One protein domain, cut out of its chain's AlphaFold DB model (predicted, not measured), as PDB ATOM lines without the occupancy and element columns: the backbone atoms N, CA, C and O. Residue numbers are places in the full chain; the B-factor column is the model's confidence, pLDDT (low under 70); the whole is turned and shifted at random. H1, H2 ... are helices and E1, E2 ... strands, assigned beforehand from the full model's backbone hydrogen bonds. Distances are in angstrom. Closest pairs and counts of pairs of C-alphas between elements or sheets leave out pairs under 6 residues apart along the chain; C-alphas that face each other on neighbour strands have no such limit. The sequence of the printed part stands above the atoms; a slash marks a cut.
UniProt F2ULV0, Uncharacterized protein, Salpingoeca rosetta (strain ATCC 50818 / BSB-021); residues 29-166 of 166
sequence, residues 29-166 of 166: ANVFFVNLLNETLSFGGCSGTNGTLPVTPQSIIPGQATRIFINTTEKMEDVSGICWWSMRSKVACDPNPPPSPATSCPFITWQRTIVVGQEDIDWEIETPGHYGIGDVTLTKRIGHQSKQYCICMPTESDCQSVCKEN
ATOM      1  N   ALA A  29     354.094 101.545 153.012       80.06
ATOM      2  CA  ALA A  29     354.110 101.693 151.563       80.06
ATOM      3  C   ALA A  29     353.861 103.136 151.151       80.06
ATOM      4  O   ALA A  29     353.050 103.838 151.749       80.06
ATOM      5  N   ASN A  30     354.571 103.557 150.114       82.56
ATOM      6  CA  ASN A  30     354.479 104.860 149.487       82.56
ATOM      7  C   ASN A  30     354.203 104.653 148.009       82.56
ATOM      8  O   ASN A  30     355.028 104.105 147.284       82.56
ATOM      9  N   VAL A  31     353.046 105.102 147.550       82.38
ATOM     10  CA  VAL A  31     352.694 105.016 146.138       82.38
ATOM     11  C   VAL A  31     352.430 106.407 145.606       82.38
ATOM     12  O   VAL A  31     351.606 107.133 146.151       82.38
ATOM     13  N   PHE A  32     353.149 106.784 144.561       85.38
ATOM     14  CA  PHE A  32     353.014 108.053 143.868       85.38
ATOM     15  C   PHE A  32     352.101 107.895 142.655       85.38
ATOM     16  O   PHE A  32     352.217 106.927 141.909       85.38
ATOM     17  N   PHE A  33     351.213 108.863 142.447       84.12
ATOM     18  CA  PHE A  33     350.304 108.902 141.304       84.12
ATOM     19  C   PHE A  33     350.481 110.201 140.570       84.12
ATOM     20  O   PHE A  33     350.167 111.254 141.122       84.12
ATOM     21  N   VAL A  34     350.956 110.117 139.338       86.69
ATOM     22  CA  VAL A  34     351.195 111.260 138.469       86.69
ATOM     23  C   VAL A  34     349.985 111.453 137.570       86.69
ATOM     24  O   VAL A  34     349.564 110.534 136.871       86.69
ATOM     25  N   ASN A  35     349.419 112.654 137.568       89.38
ATOM     26  CA  ASN A  35     348.351 113.003 136.649       89.38
ATOM     27  C   ASN A  35     348.945 113.516 135.333       89.38
ATOM     28  O   ASN A  35     349.406 114.652 135.270       89.38
ATOM     29  N   LEU A  36     348.914 112.696 134.285       87.69
ATOM     30  CA  LEU A  36     349.294 113.086 132.923       87.69
ATOM     31  C   LEU A  36     348.088 113.526 132.079       87.69
ATOM     32  O   LEU A  36     348.230 113.832 130.899       87.69
ATOM     33  N   LEU A  37     346.893 113.585 132.666       85.75
ATOM     34  CA  LEU A  37     345.717 114.119 131.992       85.75
ATOM     35  C   LEU A  37     345.793 115.645 131.903       85.75
ATOM     36  O   LEU A  37     346.334 116.324 132.773       85.75
ATOM     37  N   ASN A  38     345.108 116.197 130.906       88.69
ATOM     38  CA  ASN A  38     344.944 117.643 130.730       88.69
ATOM     39  C   ASN A  38     343.859 118.257 131.643       88.69
ATOM     40  O   ASN A  38     343.391 119.366 131.388       88.69
ATOM     41  N   GLU A  39     343.426 117.555 132.692       91.12
ATOM     42  CA  GLU A  39     342.456 118.062 133.669       91.12
ATOM     43  C   GLU A  39     342.811 117.650 135.100       91.12
ATOM     44  O   GLU A  39     343.509 116.665 135.328       91.12
ATOM     45  N   THR A  40     342.306 118.400 136.080       93.25
ATOM     46  CA  THR A  40     342.511 118.093 137.499       93.25
ATOM     47  C   THR A  40     341.678 116.891 137.928       93.25
ATOM     48  O   THR A  40     340.448 116.914 137.849       93.25
ATOM     49  N   LEU A  41     342.348 115.898 138.504       92.44
ATOM     50  CA  LEU A  41     341.727 114.776 139.192       92.44
ATOM     51  C   LEU A  41     341.304 115.206 140.592       92.44
ATOM     52  O   LEU A  41     342.141 115.524 141.436       92.44
ATOM     53  N   SER A  42     339.999 115.242 140.848       94.94
ATOM     54  CA  SER A  42     339.470 115.625 142.159       94.94
ATOM     55  C   SER A  42     339.449 114.404 143.074       94.94
ATOM     56  O   SER A  42     338.866 113.396 142.698       94.94
ATOM     57  N   PHE A  43     340.068 114.471 144.253       94.19
ATOM     58  CA  PHE A  43     340.044 113.353 145.199       94.19
ATOM     59  C   PHE A  43     338.607 113.058 145.650       94.19
ATOM     60  O   PHE A  43     337.912 113.955 146.130       94.19
ATOM     61  N   GLY A  44     338.164 111.816 145.446       91.00
ATOM     62  CA  GLY A  44     336.807 111.373 145.757       91.00
ATOM     63  C   GLY A  44     336.687 110.778 147.157       91.00
ATOM     64  O   GLY A  44     335.685 111.001 147.834       91.00
ATOM     65  N   GLY A  45     337.722 110.069 147.607       91.75
ATOM     66  CA  GLY A  45     337.765 109.455 148.927       91.75
ATOM     67  C   GLY A  45     338.589 108.175 148.951       91.75
ATOM     68  O   GLY A  45     339.182 107.773 147.949       91.75
ATOM     69  N   CYS A  46     338.606 107.543 150.123       90.62
ATOM     70  CA  CYS A  46     339.070 106.176 150.295       90.62
ATOM     71  C   CYS A  46     338.009 105.364 151.050       90.62
ATOM     72  O   CYS A  46     337.262 105.915 151.861       90.62
ATOM     73  N   SER A  47     337.936 104.064 150.779       89.19
ATOM     74  CA  SER A  47     337.006 103.120 151.405       89.19
ATOM     75  C   SER A  47     337.700 101.784 151.680       89.19
ATOM     76  O   SER A  47     338.819 101.549 151.216       89.19
ATOM     77  N   GLY A  48     337.064 100.926 152.483       80.56
ATOM     78  CA  GLY A  48     337.540  99.567 152.780       80.56
ATOM     79  C   GLY A  48     338.961  99.500 153.352       80.56
ATOM     80  O   GLY A  48     339.642  98.497 153.164       80.56
ATOM     81  N   THR A  49     339.429 100.590 153.972       79.25
ATOM     82  CA  THR A  49     340.814 100.733 154.420       79.25
ATOM     83  C   THR A  49     341.014 100.063 155.778       79.25
ATOM     84  O   THR A  49     340.484 100.549 156.775       79.25
ATOM     85  N   ASN A  50     341.818  99.001 155.812       81.19
ATOM     86  CA  ASN A  50     342.400  98.441 157.036       81.19
ATOM     87  C   ASN A  50     343.847  98.951 157.198       81.19
ATOM     88  O   ASN A  50     344.521  99.246 156.206       81.19
ATOM     89  N   GLY A  51     344.323  99.093 158.436       78.12
ATOM     90  CA  GLY A  51     345.547  99.829 158.765       78.12
ATOM     91  C   GLY A  51     345.336 101.346 158.861       78.12
ATOM     92  O   GLY A  51     344.265 101.830 159.232       78.12
ATOM     93  N   THR A  52     346.375 102.128 158.555       80.31
ATOM     94  CA  THR A  52     346.340 103.600 158.617       80.31
ATOM     95  C   THR A  52     346.768 104.254 157.307       80.31
ATOM     96  O   THR A  52     347.749 103.854 156.679       80.31
ATOM     97  N   LEU A  53     346.056 105.327 156.948       83.44
ATOM     98  CA  LEU A  53     346.420 106.291 155.908       83.44
ATOM     99  C   LEU A  53     346.783 107.626 156.582       83.44
ATOM    100  O   LEU A  53     345.962 108.542 156.615       83.44
ATOM    101  N   PRO A  54     347.984 107.764 157.176       80.06
ATOM    102  CA  PRO A  54     348.363 108.971 157.916       80.06
ATOM    103  C   PRO A  54     348.440 110.227 157.040       80.06
ATOM    104  O   PRO A  54     348.457 111.340 157.559       80.06
ATOM    105  N   VAL A  55     348.501 110.060 155.717       83.88
ATOM    106  CA  VAL A  55     348.419 111.155 154.756       83.88
ATOM    107  C   VAL A  55     347.208 110.920 153.871       83.88
ATOM    108  O   VAL A  55     347.206 109.997 153.057       83.88
ATOM    109  N   THR A  56     346.199 111.777 154.007       84.94
ATOM    110  CA  THR A  56     345.060 111.791 153.091       84.94
ATOM    111  C   THR A  56     345.543 112.181 151.693       84.94
ATOM    112  O   THR A  56     346.194 113.227 151.556       84.94
ATOM    113  N   PRO A  57     345.239 111.385 150.655       88.81
ATOM    114  CA  PRO A  57     345.564 111.756 149.289       88.81
ATOM    115  C   PRO A  57     344.878 113.065 148.896       88.81
ATOM    116  O   PRO A  57     343.822 113.428 149.416       88.81
ATOM    117  N   GLN A  58     345.498 113.796 147.976       92.19
ATOM    118  CA  GLN A  58     344.982 115.080 147.508       92.19
ATOM    119  C   GLN A  58     344.505 114.986 146.059       92.19
ATOM    120  O   GLN A  58     344.851 114.057 145.323       92.19
ATOM    121  N   SER A  59     343.711 115.971 145.645       94.19
ATOM    122  CA  SER A  59     343.423 116.201 144.230       94.19
ATOM    123  C   SER A  59     344.725 116.458 143.468       94.19
ATOM    124  O   SER A  59     345.620 117.134 143.975       94.19
ATOM    125  N   ILE A  60     344.818 115.941 142.247       93.50
ATOM    126  CA  ILE A  60     346.036 115.957 141.440       93.50
ATOM    127  C   ILE A  60     345.805 116.871 140.244       93.50
ATOM    128  O   ILE A  60     345.003 116.565 139.362       93.50
ATOM    129  N   ILE A  61     346.481 118.015 140.198       93.81
ATOM    130  CA  ILE A  61     346.453 118.877 139.008       93.81
ATOM    131  C   ILE A  61     347.309 118.260 137.882       93.81
ATOM    132  O   ILE A  61     348.172 117.430 138.180       93.81
ATOM    133  N   PRO A  62     347.092 118.635 136.608       92.38
ATOM    134  CA  PRO A  62     347.906 118.155 135.491       92.38
ATOM    135  C   PRO A  62     349.412 118.317 135.731       92.38
ATOM    136  O   PRO A  62     349.864 119.368 136.191       92.38
ATOM    137  N   GLY A  63     350.187 117.278 135.426       87.94
ATOM    138  CA  GLY A  63     351.643 117.227 135.574       87.94
ATOM    139  C   GLY A  63     352.155 117.136 137.015       87.94
ATOM    140  O   GLY A  63     353.360 117.234 137.233       87.94
ATOM    141  N   GLN A  64     351.276 116.987 138.010       90.81
ATOM    142  CA  GLN A  64     351.668 116.804 139.410       90.81
ATOM    143  C   GLN A  64     351.464 115.367 139.870       90.81
ATOM    144  O   GLN A  64     350.729 114.595 139.253       90.81
ATOM    145  N   ALA A  65     352.097 115.039 140.996       87.31
ATOM    146  CA  ALA A  65     351.915 113.774 141.677       87.31
ATOM    147  C   ALA A  65     351.196 113.952 143.020       87.31
ATOM    148  O   ALA A  65     351.393 114.948 143.717       87.31
ATOM    149  N   THR A  66     350.407 112.961 143.421       89.62
ATOM    150  CA  THR A  66     350.023 112.769 144.826       89.62
ATOM    151  C   THR A  66     350.666 111.506 145.377       89.62
ATOM    152  O   THR A  66     351.242 110.720 144.627       89.62
ATOM    153  N   ARG A  67     350.584 111.316 146.693       87.69
ATOM    154  CA  ARG A  67     351.103 110.127 147.369       87.69
ATOM    155  C   ARG A  67     350.018 109.460 148.200       87.69
ATOM    156  O   ARG A  67     349.270 110.140 148.900       87.69
ATOM    157  N   ILE A  68     350.002 108.137 148.181       86.81
ATOM    158  CA  ILE A  68     349.309 107.301 149.153       86.81
ATOM    159  C   ILE A  68     350.370 106.737 150.086       86.81
ATOM    160  O   ILE A  68     351.325 106.101 149.640       86.81
ATOM    161  N   PHE A  69     350.200 106.996 151.379       87.38
ATOM    162  CA  PHE A  69     351.047 106.442 152.424       87.38
ATOM    163  C   PHE A  69     350.224 105.453 153.237       87.38
ATOM    164  O   PHE A  69     349.298 105.870 153.927       87.38
ATOM    165  N   ILE A  70     350.570 104.172 153.170       85.88
ATOM    166  CA  ILE A  70     349.918 103.104 153.934       85.88
ATOM    167  C   ILE A  70     350.852 102.680 155.050       85.88
ATOM    168  O   ILE A  70     352.050 102.492 154.825       85.88
ATOM    169  N   ASN A  71     350.302 102.501 156.241       83.81
ATOM    170  CA  ASN A  71     351.040 101.989 157.379       83.81
ATOM    171  C   ASN A  71     350.197 101.000 158.180       83.81
ATOM    172  O   ASN A  71     349.041 101.281 158.501       83.81
ATOM    173  N   THR A  72     350.785  99.862 158.531       82.88
ATOM    174  CA  THR A  72     350.157  98.899 159.442       82.88
ATOM    175  C   THR A  72     350.226  99.389 160.882       82.88
ATOM    176  O   THR A  72     351.235  99.954 161.309       82.88
ATOM    177  N   THR A  73     349.190  99.091 161.651       81.50
ATOM    178  CA  THR A  73     349.162  99.250 163.106       81.50
ATOM    179  C   THR A  73     349.761  98.054 163.833       81.50
ATOM    180  O   THR A  73     350.301  98.220 164.927       81.50
ATOM    181  N   GLU A  74     349.743  96.869 163.212       80.88
ATOM    182  CA  GLU A  74     350.343  95.650 163.750       80.88
ATOM    183  C   GLU A  74     351.250  94.949 162.734       80.88
ATOM    184  O   GLU A  74     351.119  95.078 161.522       80.88
ATOM    185  N   LYS A  75     352.196  94.153 163.232       75.50
ATOM    186  CA  LYS A  75     353.206  93.491 162.389       75.50
ATOM    187  C   LYS A  75     352.621  92.403 161.483       75.50
ATOM    188  O   LYS A  75     353.170  92.142 160.416       75.50
ATOM    189  N   MET A  76     351.542  91.762 161.934       77.31
ATOM    190  CA  MET A  76     350.874  90.655 161.243       77.31
ATOM    191  C   MET A  76     349.491  91.063 160.698       77.31
ATOM    192  O   MET A  76     348.640  90.209 160.490       77.31
ATOM    193  N   GLU A  77     349.259  92.364 160.507       80.38
ATOM    194  CA  GLU A  77     347.987  92.894 160.012       80.38
ATOM    195  C   GLU A  77     347.887  92.760 158.490       80.38
ATOM    196  O   GLU A  77     348.771  93.238 157.778       80.38
ATOM    197  N   ASP A  78     346.800  92.179 157.990       82.75
ATOM    198  CA  ASP A  78     346.424  92.305 156.581       82.75
ATOM    199  C   ASP A  78     345.904  93.725 156.325       82.75
ATOM    200  O   ASP A  78     345.037  94.220 157.048       82.75
ATOM    201  N   VAL A  79     346.420  94.393 155.291       85.69
ATOM    202  CA  VAL A  79     345.984  95.754 154.938       85.69
ATOM    203  C   VAL A  79     345.431  95.781 153.533       85.69
ATOM    204  O   VAL A  79     346.080  95.358 152.583       85.69
ATOM    205  N   SER A  80     344.234  96.325 153.404       89.56
ATOM    206  CA  SER A  80     343.555  96.507 152.130       89.56
ATOM    207  C   SER A  80     342.914  97.876 152.082       89.56
ATOM    208  O   SER A  80     342.762  98.519 153.120       89.56
ATOM    209  N   GLY A  81     342.535  98.325 150.898       90.06
ATOM    210  CA  GLY A  81     341.752  99.535 150.740       90.06
ATOM    211  C   GLY A  81     341.667  99.973 149.298       90.06
ATOM    212  O   GLY A  81     342.296  99.396 148.412       90.06
ATOM    213  N   ILE A  82     340.842 100.989 149.081       90.81
ATOM    214  CA  ILE A  82     340.654 101.609 147.782       90.81
ATOM    215  C   ILE A  82     340.622 103.120 147.941       90.81
ATOM    216  O   ILE A  82     339.971 103.627 148.852       90.81
ATOM    217  N   CYS A  83     341.298 103.841 147.055       91.50
ATOM    218  CA  CYS A  83     341.182 105.292 146.928       91.50
ATOM    219  C   CYS A  83     340.879 105.652 145.478       91.50
ATOM    220  O   CYS A  83     341.357 104.984 144.560       91.50
ATOM    221  N   TRP A  84     340.104 106.712 145.269       92.69
ATOM    222  CA  TRP A  84     339.701 107.116 143.927       92.69
ATOM    223  C   TRP A  84     339.664 108.622 143.732       92.69
ATOM    224  O   TRP A  84     339.575 109.418 144.675       92.69
ATOM    225  N   TRP A  85     339.706 108.996 142.461       93.19
ATOM    226  CA  TRP A  85     339.582 110.362 141.991       93.19
ATOM    227  C   TRP A  85     338.493 110.445 140.936       93.19
ATOM    228  O   TRP A  85     338.112 109.442 140.346       93.19
ATOM    229  N   SER A  86     338.021 111.656 140.682       92.75
ATOM    230  CA  SER A  86     336.983 111.937 139.699       92.75
ATOM    231  C   SER A  86     337.485 112.935 138.661       92.75
ATOM    232  O   SER A  86     338.064 113.973 139.006       92.75
ATOM    233  N   MET A  87     337.207 112.644 137.394       90.56
ATOM    234  CA  MET A  87     337.411 113.547 136.261       90.56
ATOM    235  C   MET A  87     336.155 114.388 136.044       90.56
ATOM    236  O   MET A  87     335.064 113.850 135.866       90.56
ATOM    237  N   ARG A  88     336.286 115.719 136.045       86.81
ATOM    238  CA  ARG A  88     335.124 116.616 135.913       86.81
ATOM    239  C   ARG A  88     334.575 116.650 134.495       86.81
ATOM    240  O   ARG A  88     333.393 116.925 134.318       86.81
ATOM    241  N   SER A  89     335.419 116.406 133.494       86.38
ATOM    242  CA  SER A  89     335.016 116.443 132.086       86.38
ATOM    243  C   SER A  89     334.199 115.221 131.641       86.38
ATOM    244  O   SER A  89     333.743 115.166 130.496       86.38
ATOM    245  N   LYS A  90     334.037 114.219 132.516       84.50
ATOM    246  CA  LYS A  90     333.447 112.913 132.206       84.50
ATOM    247  C   LYS A  90     332.138 112.678 132.960       84.50
ATOM    248  O   LYS A  90     331.622 113.558 133.645       84.50
ATOM    249  N   VAL A  91     331.580 111.482 132.774       84.88
ATOM    250  CA  VAL A  91     330.401 111.011 133.510       84.88
ATOM    251  C   VAL A  91     330.669 111.108 135.012       84.88
ATOM    252  O   VAL A  91     331.798 110.917 135.462       84.88
ATOM    253  N   ALA A  92     329.637 111.449 135.781       86.62
ATOM    254  CA  ALA A  92     329.751 111.532 137.228       86.62
ATOM    255  C   ALA A  92     330.193 110.185 137.813       86.62
ATOM    256  O   ALA A  92     329.708 109.132 137.404       86.62
ATOM    257  N   CYS A  93     331.106 110.252 138.778       86.56
ATOM    258  CA  CYS A  93     331.635 109.072 139.434       86.56
ATOM    259  C   CYS A  93     330.625 108.482 140.424       86.56
ATOM    260  O   CYS A  93     330.153 109.211 141.300       86.56
ATOM    261  N   ASP A  94     330.334 107.184 140.320       88.25
ATOM    262  CA  ASP A  94     329.699 106.413 141.388       88.25
ATOM    263  C   ASP A  94     330.791 105.937 142.366       88.25
ATOM    264  O   ASP A  94     331.654 105.153 141.966       88.25
ATOM    265  N   PRO A  95     330.799 106.408 143.628       84.00
ATOM    266  CA  PRO A  95     331.811 106.045 144.616       84.00
ATOM    267  C   PRO A  95     331.628 104.640 145.216       84.00
ATOM    268  O   PRO A  95     332.411 104.260 146.087       84.00
ATOM    269  N   ASN A  96     330.602 103.879 144.814       86.56
ATOM    270  CA  ASN A  96     330.416 102.500 145.264       86.56
ATOM    271  C   ASN A  96     331.626 101.641 144.865       86.56
ATOM    272  O   ASN A  96     331.895 101.545 143.676       86.56
ATOM    273  N   PRO A  97     332.357 101.011 145.803       83.19
ATOM    274  CA  PRO A  97     333.560 100.253 145.464       83.19
ATOM    275  C   PRO A  97     333.267  98.979 144.638       83.19
ATOM    276  O   PRO A  97     332.411  98.195 145.057       83.19
ATOM    277  N   PRO A  98     334.010  98.710 143.545       83.06
ATOM    278  CA  PRO A  98     334.981  99.608 142.921       83.06
ATOM    279  C   PRO A  98     334.275 100.759 142.177       83.06
ATOM    280  O   PRO A  98     333.277 100.523 141.491       83.06
ATOM    281  N   PRO A  99     334.777 102.001 142.305       86.94
ATOM    282  CA  PRO A  99     334.111 103.184 141.786       86.94
ATOM    283  C   PRO A  99     334.012 103.123 140.267       86.94
ATOM    284  O   PRO A  99     334.909 102.631 139.581       86.94
ATOM    285  N   SER A 100     332.908 103.637 139.731       86.50
ATOM    286  CA  SER A 100     332.571 103.428 138.328       86.50
ATOM    287  C   SER A 100     331.998 104.671 137.641       86.50
ATOM    288  O   SER A 100     331.381 105.520 138.288       86.50
ATOM    289  N   PRO A 101     332.168 104.787 136.312       86.31
ATOM    290  CA  PRO A 101     333.053 103.977 135.470       86.31
ATOM    291  C   PRO A 101     334.534 104.375 135.631       86.31
ATOM    292  O   PRO A 101     334.847 105.547 135.828       86.31
ATOM    293  N   ALA A 102     335.468 103.431 135.459       80.62
ATOM    294  CA  ALA A 102     336.917 103.687 135.557       80.62
ATOM    295  C   ALA A 102     337.427 104.794 134.607       80.62
ATOM    296  O   ALA A 102     338.412 105.478 134.881       80.62
ATOM    297  N   THR A 103     336.710 105.036 133.505       82.19
ATOM    298  CA  THR A 103     336.991 106.116 132.544       82.19
ATOM    299  C   THR A 103     336.747 107.525 133.081       82.19
ATOM    300  O   THR A 103     337.219 108.491 132.482       82.19
ATOM    301  N   SER A 104     336.020 107.656 134.190       86.38
ATOM    302  CA  SER A 104     335.820 108.903 134.937       86.38
ATOM    303  C   SER A 104     336.301 108.819 136.383       86.38
ATOM    304  O   SER A 104     336.469 109.862 137.017       86.38
ATOM    305  N   CYS A 105     336.510 107.601 136.885       88.81
ATOM    306  CA  CYS A 105     336.861 107.278 138.259       88.81
ATOM    307  C   CYS A 105     338.162 106.473 138.330       88.81
ATOM    308  O   CYS A 105     338.107 105.288 138.663       88.81
ATOM    309  N   PRO A 106     339.333 107.041 137.997       88.69
ATOM    310  CA  PRO A 106     340.571 106.320 138.236       88.69
ATOM    311  C   PRO A 106     340.690 105.972 139.721       88.69
ATOM    312  O   PRO A 106     340.460 106.822 140.594       88.69
ATOM    313  N   PHE A 107     341.056 104.729 140.006       88.75
ATOM    314  CA  PHE A 107     341.183 104.227 141.365       88.75
ATOM    315  C   PHE A 107     342.415 103.349 141.527       88.75
ATOM    316  O   PHE A 107     342.963 102.819 140.561       88.75
ATOM    317  N   ILE A 108     342.829 103.198 142.780       85.81
ATOM    318  CA  ILE A 108     343.788 102.186 143.198       85.81
ATOM    319  C   ILE A 108     343.211 101.356 144.329       85.81
ATOM    320  O   ILE A 108     342.721 101.905 145.316       85.81
ATOM    321  N   THR A 109     343.339 100.048 144.192       87.19
ATOM    322  CA  THR A 109     343.142  99.056 145.238       87.19
ATOM    323  C   THR A 109     344.493  98.508 145.685       87.19
ATOM    324  O   THR A 109     345.465  98.448 144.926       87.19
ATOM    325  N   TRP A 110     344.568  98.120 146.950       85.69
ATOM    326  CA  TRP A 110     345.676  97.330 147.464       85.69
ATOM    327  C   TRP A 110     345.154  96.227 148.357       85.69
ATOM    328  O   TRP A 110     344.153  96.401 149.059       85.69
ATOM    329  N   GLN A 111     345.874  95.115 148.369       86.50
ATOM    330  CA  GLN A 111     345.640  94.023 149.289       86.50
ATOM    331  C   GLN A 111     346.974  93.399 149.665       86.50
ATOM    332  O   GLN A 111     347.673  92.829 148.839       86.50
ATOM    333  N   ARG A 112     347.327  93.518 150.939       82.62
ATOM    334  CA  ARG A 112     348.448  92.820 151.548       82.62
ATOM    335  C   ARG A 112     347.917  91.651 152.352       82.62
ATOM    336  O   ARG A 112     347.078  91.856 153.229       82.62
ATOM    337  N   THR A 113     348.450  90.467 152.090       80.69
ATOM    338  CA  THR A 113     348.112  89.248 152.821       80.69
ATOM    339  C   THR A 113     349.375  88.630 153.403       80.69
ATOM    340  O   THR A 113     350.370  88.423 152.702       80.69
ATOM    341  N   ILE A 114     349.348  88.340 154.704       75.62
ATOM    342  CA  ILE A 114     350.445  87.665 155.394       75.62
ATOM    343  C   ILE A 114     350.039  86.227 155.703       75.62
ATOM    344  O   ILE A 114     349.193  85.960 156.554       75.62
ATOM    345  N   VAL A 115     350.724  85.276 155.078       75.75
ATOM    346  CA  VAL A 115     350.640  83.852 155.422       75.75
ATOM    347  C   VAL A 115     351.952  83.450 156.094       75.75
ATOM    348  O   VAL A 115     352.988  84.068 155.879       75.75
ATOM    349  N   VAL A 116     351.957  82.450 156.977       71.75
ATOM    350  CA  VAL A 116     353.163  82.056 157.731       71.75
ATOM    351  C   VAL A 116     354.374  81.875 156.796       71.75
ATOM    352  O   VAL A 116     354.449  80.919 156.036       71.75
ATOM    353  N   GLY A 117     355.332  82.808 156.872       64.25
ATOM    354  CA  GLY A 117     356.556  82.811 156.061       64.25
ATOM    355  C   GLY A 117     356.493  83.593 154.741       64.25
ATOM    356  O   GLY A 117     357.556  83.931 154.221       64.25
ATOM    357  N   GLN A 118     355.305  83.964 154.260       68.38
ATOM    358  CA  GLN A 118     355.067  84.646 152.985       68.38
ATOM    359  C   GLN A 118     354.267  85.940 153.197       68.38
ATOM    360  O   GLN A 118     353.320  85.995 153.974       68.38
ATOM    361  N   GLU A 119     354.685  87.010 152.541       69.38
ATOM    362  CA  GLU A 119     354.037  88.317 152.614       69.38
ATOM    363  C   GLU A 119     353.915  88.813 151.186       69.38
ATOM    364  O   GLU A 119     354.944  89.057 150.562       69.38
ATOM    365  N   ASP A 120     352.685  88.944 150.702       73.44
ATOM    366  CA  ASP A 120     352.397  89.435 149.360       73.44
ATOM    367  C   ASP A 120     351.586  90.724 149.461       73.44
ATOM    368  O   ASP A 120     350.765  90.884 150.370       73.44
ATOM    369  N   ILE A 121     351.855  91.662 148.555       76.12
ATOM    370  CA  ILE A 121     351.025  92.846 148.376       76.12
ATOM    371  C   ILE A 121     350.726  93.044 146.901       76.12
ATOM    372  O   ILE A 121     351.627  93.262 146.087       76.12
ATOM    373  N   ASP A 122     349.438  93.051 146.606       79.25
ATOM    374  CA  ASP A 122     348.921  93.259 145.272       79.25
ATOM    375  C   ASP A 122     348.348  94.669 145.186       79.25
ATOM    376  O   ASP A 122     347.693  95.166 146.107       79.25
ATOM    377  N   TRP A 123     348.665  95.336 144.083       78.69
ATOM    378  CA  TRP A 123     348.210  96.679 143.768       78.69
ATOM    379  C   TRP A 123     347.493  96.610 142.442       78.69
ATOM    380  O   TRP A 123     348.104  96.229 141.446       78.69
ATOM    381  N   GLU A 124     346.245  97.040 142.409       80.12
ATOM    382  CA  GLU A 124     345.486  97.122 141.175       80.12
ATOM    383  C   GLU A 124     345.090  98.573 140.940       80.12
ATOM    384  O   GLU A 124     344.654  99.294 141.834       80.12
ATOM    385  N   ILE A 125     345.314  99.030 139.715       79.69
ATOM    386  CA  ILE A 125     345.024 100.394 139.308       79.69
ATOM    387  C   ILE A 125     344.208 100.326 138.040       79.69
ATOM    388  O   ILE A 125     344.640  99.748 137.041       79.69
ATOM    389  N   GLU A 126     343.065 100.992 138.076       80.75
ATOM    390  CA  GLU A 126     342.266 101.234 136.891       80.75
ATOM    391  C   GLU A 126     342.297 102.719 136.555       80.75
ATOM    392  O   GLU A 126     342.094 103.592 137.403       80.75
ATOM    393  N   THR A 127     342.576 103.013 135.289       79.50
ATOM    394  CA  THR A 127     342.600 104.378 134.762       79.50
ATOM    395  C   THR A 127     341.820 104.430 133.458       79.50
ATOM    396  O   THR A 127     341.646 103.397 132.807       79.50
ATOM    397  N   PRO A 128     341.409 105.623 132.995       71.31
ATOM    398  CA  PRO A 128     340.773 105.759 131.691       71.31
ATOM    399  C   PRO A 128     341.595 105.157 130.553       71.31
ATOM    400  O   PRO A 128     341.013 104.768 129.543       71.31
ATOM    401  N   GLY A 129     342.925 105.114 130.708       58.84
ATOM    402  CA  GLY A 129     343.844 104.659 129.684       58.84
ATOM    403  C   GLY A 129     344.372 103.237 129.778       58.84
ATOM    404  O   GLY A 129     345.052 102.794 128.855       58.84
ATOM    405  N   HIS A 130     344.069 102.509 130.850       61.53
ATOM    406  CA  HIS A 130     344.628 101.179 131.051       61.53
ATOM    407  C   HIS A 130     343.770 100.327 131.984       61.53
ATOM    408  O   HIS A 130     343.296 100.819 133.010       61.53
ATOM    409  N   TYR A 131     343.639  99.044 131.637       50.41
ATOM    410  CA  TYR A 131     343.064  98.005 132.485       50.41
ATOM    411  C   TYR A 131     344.177  97.053 132.922       50.41
ATOM    412  O   TYR A 131     344.856  96.480 132.070       50.41
ATOM    413  N   GLY A 132     344.332  96.879 134.233       50.22
ATOM    414  CA  GLY A 132     345.248  95.912 134.826       50.22
ATOM    415  C   GLY A 132     346.659  96.446 135.045       50.22
ATOM    416  O   GLY A 132     347.437  96.625 134.117       50.22
ATOM    417  N   ILE A 133     347.040  96.593 136.309       45.44
ATOM    418  CA  ILE A 133     348.445  96.495 136.696       45.44
ATOM    419  C   ILE A 133     348.559  95.210 137.502       45.44
ATOM    420  O   ILE A 133     348.096  95.146 138.631       45.44
ATOM    421  N   GLY A 134     349.113  94.177 136.866       40.94
ATOM    422  CA  GLY A 134     349.342  92.873 137.476       40.94
ATOM    423  C   GLY A 134     350.526  92.893 138.442       40.94
ATOM    424  O   GLY A 134     351.588  93.433 138.122       40.94
ATOM    425  N   ASP A 135     350.263  92.307 139.603       38.12
ATOM    426  CA  ASP A 135     351.095  91.867 140.718       38.12
ATOM    427  C   ASP A 135     352.567  92.265 140.771       38.12
ATOM    428  O   ASP A 135     353.407  92.005 139.905       38.12
ATOM    429  N   VAL A 136     352.907  92.771 141.949       40.72
ATOM    430  CA  VAL A 136     354.259  92.755 142.477       40.72
ATOM    431  C   VAL A 136     354.262  91.685 143.557       40.72
ATOM    432  O   VAL A 136     354.306  92.003 144.740       40.72
ATOM    433  N   THR A 137     354.208  90.412 143.155       35.81
ATOM    434  CA  THR A 137     354.430  89.291 144.075       35.81
ATOM    435  C   THR A 137     355.869  89.389 144.581       35.81
ATOM    436  O   THR A 137     356.823  88.912 143.960       35.81
ATOM    437  N   LEU A 138     356.066  90.122 145.671       40.78
ATOM    438  CA  LEU A 138     357.358  90.290 146.308       40.78
ATOM    439  C   LEU A 138     357.454  89.269 147.418       40.78
ATOM    440  O   LEU A 138     356.959  89.487 148.514       40.78
ATOM    441  N   THR A 139     358.219  88.210 147.177       37.81
ATOM    442  CA  THR A 139     358.666  87.298 148.228       37.81
ATOM    443  C   THR A 139     359.701  88.022 149.117       37.81
ATOM    444  O   THR A 139     360.905  87.822 149.011       37.81
ATOM    445  N   LYS A 140     359.199  88.918 149.977       39.66
ATOM    446  CA  LYS A 140     359.808  89.564 151.154       39.66
ATOM    447  C   LYS A 140     361.116  90.373 150.985       39.66
ATOM    448  O   LYS A 140     362.214  89.830 150.891       39.66
ATOM    449  N   ARG A 141     361.032  91.681 151.264       42.47
ATOM    450  CA  ARG A 141     361.919  92.365 152.232       42.47
ATOM    451  C   ARG A 141     361.081  93.334 153.052       42.47
ATOM    452  O   ARG A 141     360.481  94.250 152.508       42.47
ATOM    453  N   ILE A 142     361.074  93.115 154.362       49.06
ATOM    454  CA  ILE A 142     360.511  94.032 155.352       49.06
ATOM    455  C   ILE A 142     361.171  95.395 155.130       49.06
ATOM    456  O   ILE A 142     362.395  95.508 155.215       49.06
ATOM    457  N   GLY A 143     360.373  96.397 154.778       53.34
ATOM    458  CA  GLY A 143     360.883  97.700 154.382       53.34
ATOM    459  C   GLY A 143     359.853  98.539 153.639       53.34
ATOM    460  O   GLY A 143     358.848  98.043 153.141       53.34
ATOM    461  N   HIS A 144     360.139  99.835 153.605       53.19
ATOM    462  CA  HIS A 144     359.399 100.854 152.876       53.19
ATOM    463  C   HIS A 144     359.330 100.506 151.383       53.19
ATOM    464  O   HIS A 144     360.371 100.420 150.728       53.19
ATOM    465  N   GLN A 145     358.129 100.324 150.836       68.56
ATOM    466  CA  GLN A 145     357.949 100.227 149.386       68.56
ATOM    467  C   GLN A 145     357.696 101.607 148.793       68.56
ATOM    468  O   GLN A 145     356.919 102.375 149.353       68.56
ATOM    469  N   SER A 146     358.332 101.909 147.660       69.94
ATOM    470  CA  SER A 146     358.028 103.091 146.859       69.94
ATOM    471  C   SER A 146     357.719 102.681 145.422       69.94
ATOM    472  O   SER A 146     358.532 102.009 144.789       69.94
ATOM    473  N   LYS A 147     356.535 103.046 144.925       75.50
ATOM    474  CA  LYS A 147     356.113 102.832 143.534       75.50
ATOM    475  C   LYS A 147     355.502 104.096 142.956       75.50
ATOM    476  O   LYS A 147     354.989 104.918 143.704       75.50
ATOM    477  N   GLN A 148     355.543 104.228 141.637       78.81
ATOM    478  CA  GLN A 148     354.950 105.340 140.906       78.81
ATOM    479  C   GLN A 148     354.058 104.813 139.782       78.81
ATOM    480  O   GLN A 148     354.424 103.856 139.098       78.81
ATOM    481  N   TYR A 149     352.907 105.451 139.602       80.19
ATOM    482  CA  TYR A 149     351.919 105.127 138.583       80.19
ATOM    483  C   TYR A 149     351.415 106.393 137.904       80.19
ATOM    484  O   TYR A 149     351.287 107.438 138.540       80.19
ATOM    485  N   CYS A 150     351.115 106.299 136.614       82.31
ATOM    486  CA  CYS A 150     350.612 107.424 135.830       82.31
ATOM    487  C   CYS A 150     349.110 107.270 135.575       82.31
ATOM    488  O   CYS A 150     348.610 106.162 135.404       82.31
ATOM    489  N   ILE A 151     348.383 108.381 135.518       82.94
ATOM    490  CA  ILE A 151     346.985 108.433 135.089       82.94
ATOM    491  C   ILE A 151     346.930 109.230 133.791       82.94
ATOM    492  O   ILE A 151     347.403 110.362 133.737       82.94
ATOM    493  N   CYS A 152     346.362 108.633 132.751       79.38
ATOM    494  CA  CYS A 152     346.477 109.085 131.366       79.38
ATOM    495  C   CYS A 152     345.277 108.636 130.532       79.38
ATOM    496  O   CYS A 152     344.433 107.852 130.978       79.38
ATOM    497  N   MET A 153     345.202 109.155 129.309       75.12
ATOM    498  CA  MET A 153     344.152 108.813 128.356       75.12
ATOM    499  C   MET A 153     344.458 107.485 127.635       75.12
ATOM    500  O   MET A 153     345.621 107.172 127.399       75.12
ATOM    501  N   PRO A 154     343.433 106.731 127.193       66.25
ATOM    502  CA  PRO A 154     343.598 105.427 126.520       66.25
ATOM    503  C   PRO A 154     344.331 105.453 125.190       66.25
ATOM    504  O   PRO A 154     344.742 104.413 124.690       66.25
ATOM    505  N   THR A 155     344.511 106.630 124.607       66.75
ATOM    506  CA  THR A 155     345.284 106.796 123.377       66.75
ATOM    507  C   THR A 155     346.796 106.775 123.612       66.75
ATOM    508  O   THR A 155     347.547 106.746 122.644       66.75
ATOM    509  N   GLU A 156     347.255 106.795 124.867       66.44
ATOM    510  CA  GLU A 156     348.672 106.777 125.235       66.44
ATOM    511  C   GLU A 156     349.104 105.349 125.590       66.44
ATOM    512  O   GLU A 156     349.075 104.940 126.750       66.44
ATOM    513  N   SER A 157     349.513 104.576 124.578       57.91
ATOM    514  CA  SER A 157     349.868 103.150 124.698       57.91
ATOM    515  C   SER A 157     351.023 102.839 125.664       57.91
ATOM    516  O   SER A 157     351.245 101.677 125.984       57.91
ATOM    517  N   ASP A 158     351.731 103.863 126.143       65.50
ATOM    518  CA  ASP A 158     352.964 103.771 126.931       65.50
ATOM    519  C   ASP A 158     352.936 104.630 128.208       65.50
ATOM    520  O   ASP A 158     353.948 104.937 128.827       65.50
ATOM    521  N   CYS A 159     351.759 105.028 128.669       71.62
ATOM    522  CA  CYS A 159     351.660 105.924 129.818       71.62
ATOM    523  C   CYS A 159     352.333 105.397 131.106       71.62
ATOM    524  O   CYS A 159     352.967 106.158 131.836       71.62
ATOM    525  N   GLN A 160     352.258 104.090 131.384       72.75
ATOM    526  CA  GLN A 160     352.959 103.522 132.543       72.75
ATOM    527  C   GLN A 160     354.473 103.392 132.322       72.75
ATOM    528  O   GLN A 160     355.216 103.374 133.303       72.75
ATOM    529  N   SER A 161     354.962 103.306 131.076       68.69
ATOM    530  CA  SER A 161     356.407 103.292 130.805       68.69
ATOM    531  C   SER A 161     357.024 104.677 131.029       68.69
ATOM    532  O   SER A 161     358.073 104.752 131.663       68.69
ATOM    533  N   VAL A 162     356.306 105.763 130.713       67.12
ATOM    534  CA  VAL A 162     356.696 107.143 131.091       67.12
ATOM    535  C   VAL A 162     356.906 107.284 132.606       67.12
ATOM    536  O   VAL A 162     357.839 107.951 133.055       67.12
ATOM    537  N   CYS A 163     356.068 106.624 133.407       66.62
ATOM    538  CA  CYS A 163     356.184 106.626 134.866       66.62
ATOM    539  C   CYS A 163     357.268 105.698 135.428       66.62
ATOM    540  O   CYS A 163     357.629 105.860 136.591       66.62
ATOM    541  N   LYS A 164     357.754 104.716 134.655       60.97
ATOM    542  CA  LYS A 164     358.853 103.823 135.064       60.97
ATOM    543  C   LYS A 164     360.233 104.458 134.882       60.97
ATOM    544  O   LYS A 164     361.170 104.011 135.536       60.97
ATOM    545  N   GLU A 165     360.362 105.434 133.983       46.38
ATOM    546  CA  GLU A 165     361.639 106.069 133.624       46.38
ATOM    547  C   GLU A 165     361.975 107.330 134.447       46.38
ATOM    548  O   GLU A 165     363.091 107.837 134.334       46.38
ATOM    549  N   ASN A 166     361.051 107.806 135.295       40.34
ATOM    550  CA  ASN A 166     361.220 108.959 136.195       40.34
ATOM    551  C   ASN A 166     361.117 108.547 137.663       40.34
ATOM    552  O   ASN A 166     361.910 109.070 138.475       40.34
TER     553      ASN A 166
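AT A GLANCE: This is residues 29 to 166 of the 166 residues of an uncharacterized protein of Salpingoeca rosetta (strain ATCC 50818 / BSB-021) (UniProt F2ULV0). Two strongly twisted sheets of four strands lie face to face as a sandwich, their strands running nearly along one another, and a short helix, H1, sits beside edge strand E8 of one sheet. That sheet has the order E3, E4, E1, E8 and is mixed; the other, E2, E5, E6, E7, is antiparallel. The printed part has 138 residues, with eight named strands, E1 to E8, followed by one named helix, H1; the class is mostly strand, though under half of the residues are in named elements. The whole is compact, with a radius of gyration of the C-alphas of 14.8 A, and spans 46 by 31 by 22 A.

HOW THE PARTS SIT: E1, residues 29 to 35, is an inner strand, parallel to E8, residues 145 to 151, at 18 degrees, with N 32 and O 147 2.8 A apart. On its other side E1 is antiparallel to E4, residues 65 to 71, at 161 degrees; N 31 and O 68 are 2.9 A apart. E3, residues 52 to 55, forms a hairpin with E4, with N 52 and O 71 2.8 A apart. In the other sheet E2, residues 41 to 47, is antiparallel to E5, residues 79 to 87, with N 44 and O 84 2.9 A apart. E5, E6, residues 107 to 115, and E7, residues 118 to 126, form a meander, each strand the antiparallel neighbour of the one before; N 83 and O 108 are 3.0 A apart, and N 109 and O 124 2.8 A. The parts of the two sheets that face each other are 9.6 A centre to centre. H1, residues 159 to 164, is on the first sheet at a height over the sheet of 5.1 A, over none of its strands; its closest C-alpha pair with E8 is Gln 160 and Cys 150, 5.6 A. In H1, 1 of 2 O i to N i+4 pairs is within hydrogen-bond range.

IN THESE COORDINATES: E1 begins at C-alpha 29, (354.110, 101.693, 151.563), and is 19.6 A long. E2 measures 17.5 A, E3 8.7 A, E4 19.7 A, E5 27.2 A, E6 26.5 A, E7 26.4 A and E8 19.8 A. H1, 9.1 A long, ends at C-alpha 164, (358.853, 103.823, 135.064).

THE WHOLE: The C-alphas of Ser 89 and Gly 117, the two farthest apart, are 46.6 A from each other. The printed part has no cut, and its links from E5 to E6 and from E7 to E8 are long. The mean pLDDT of the printed part is 77.8, with residues 117 to 119, 129 to 146, 154 to 158 and 161 to 166 under 70.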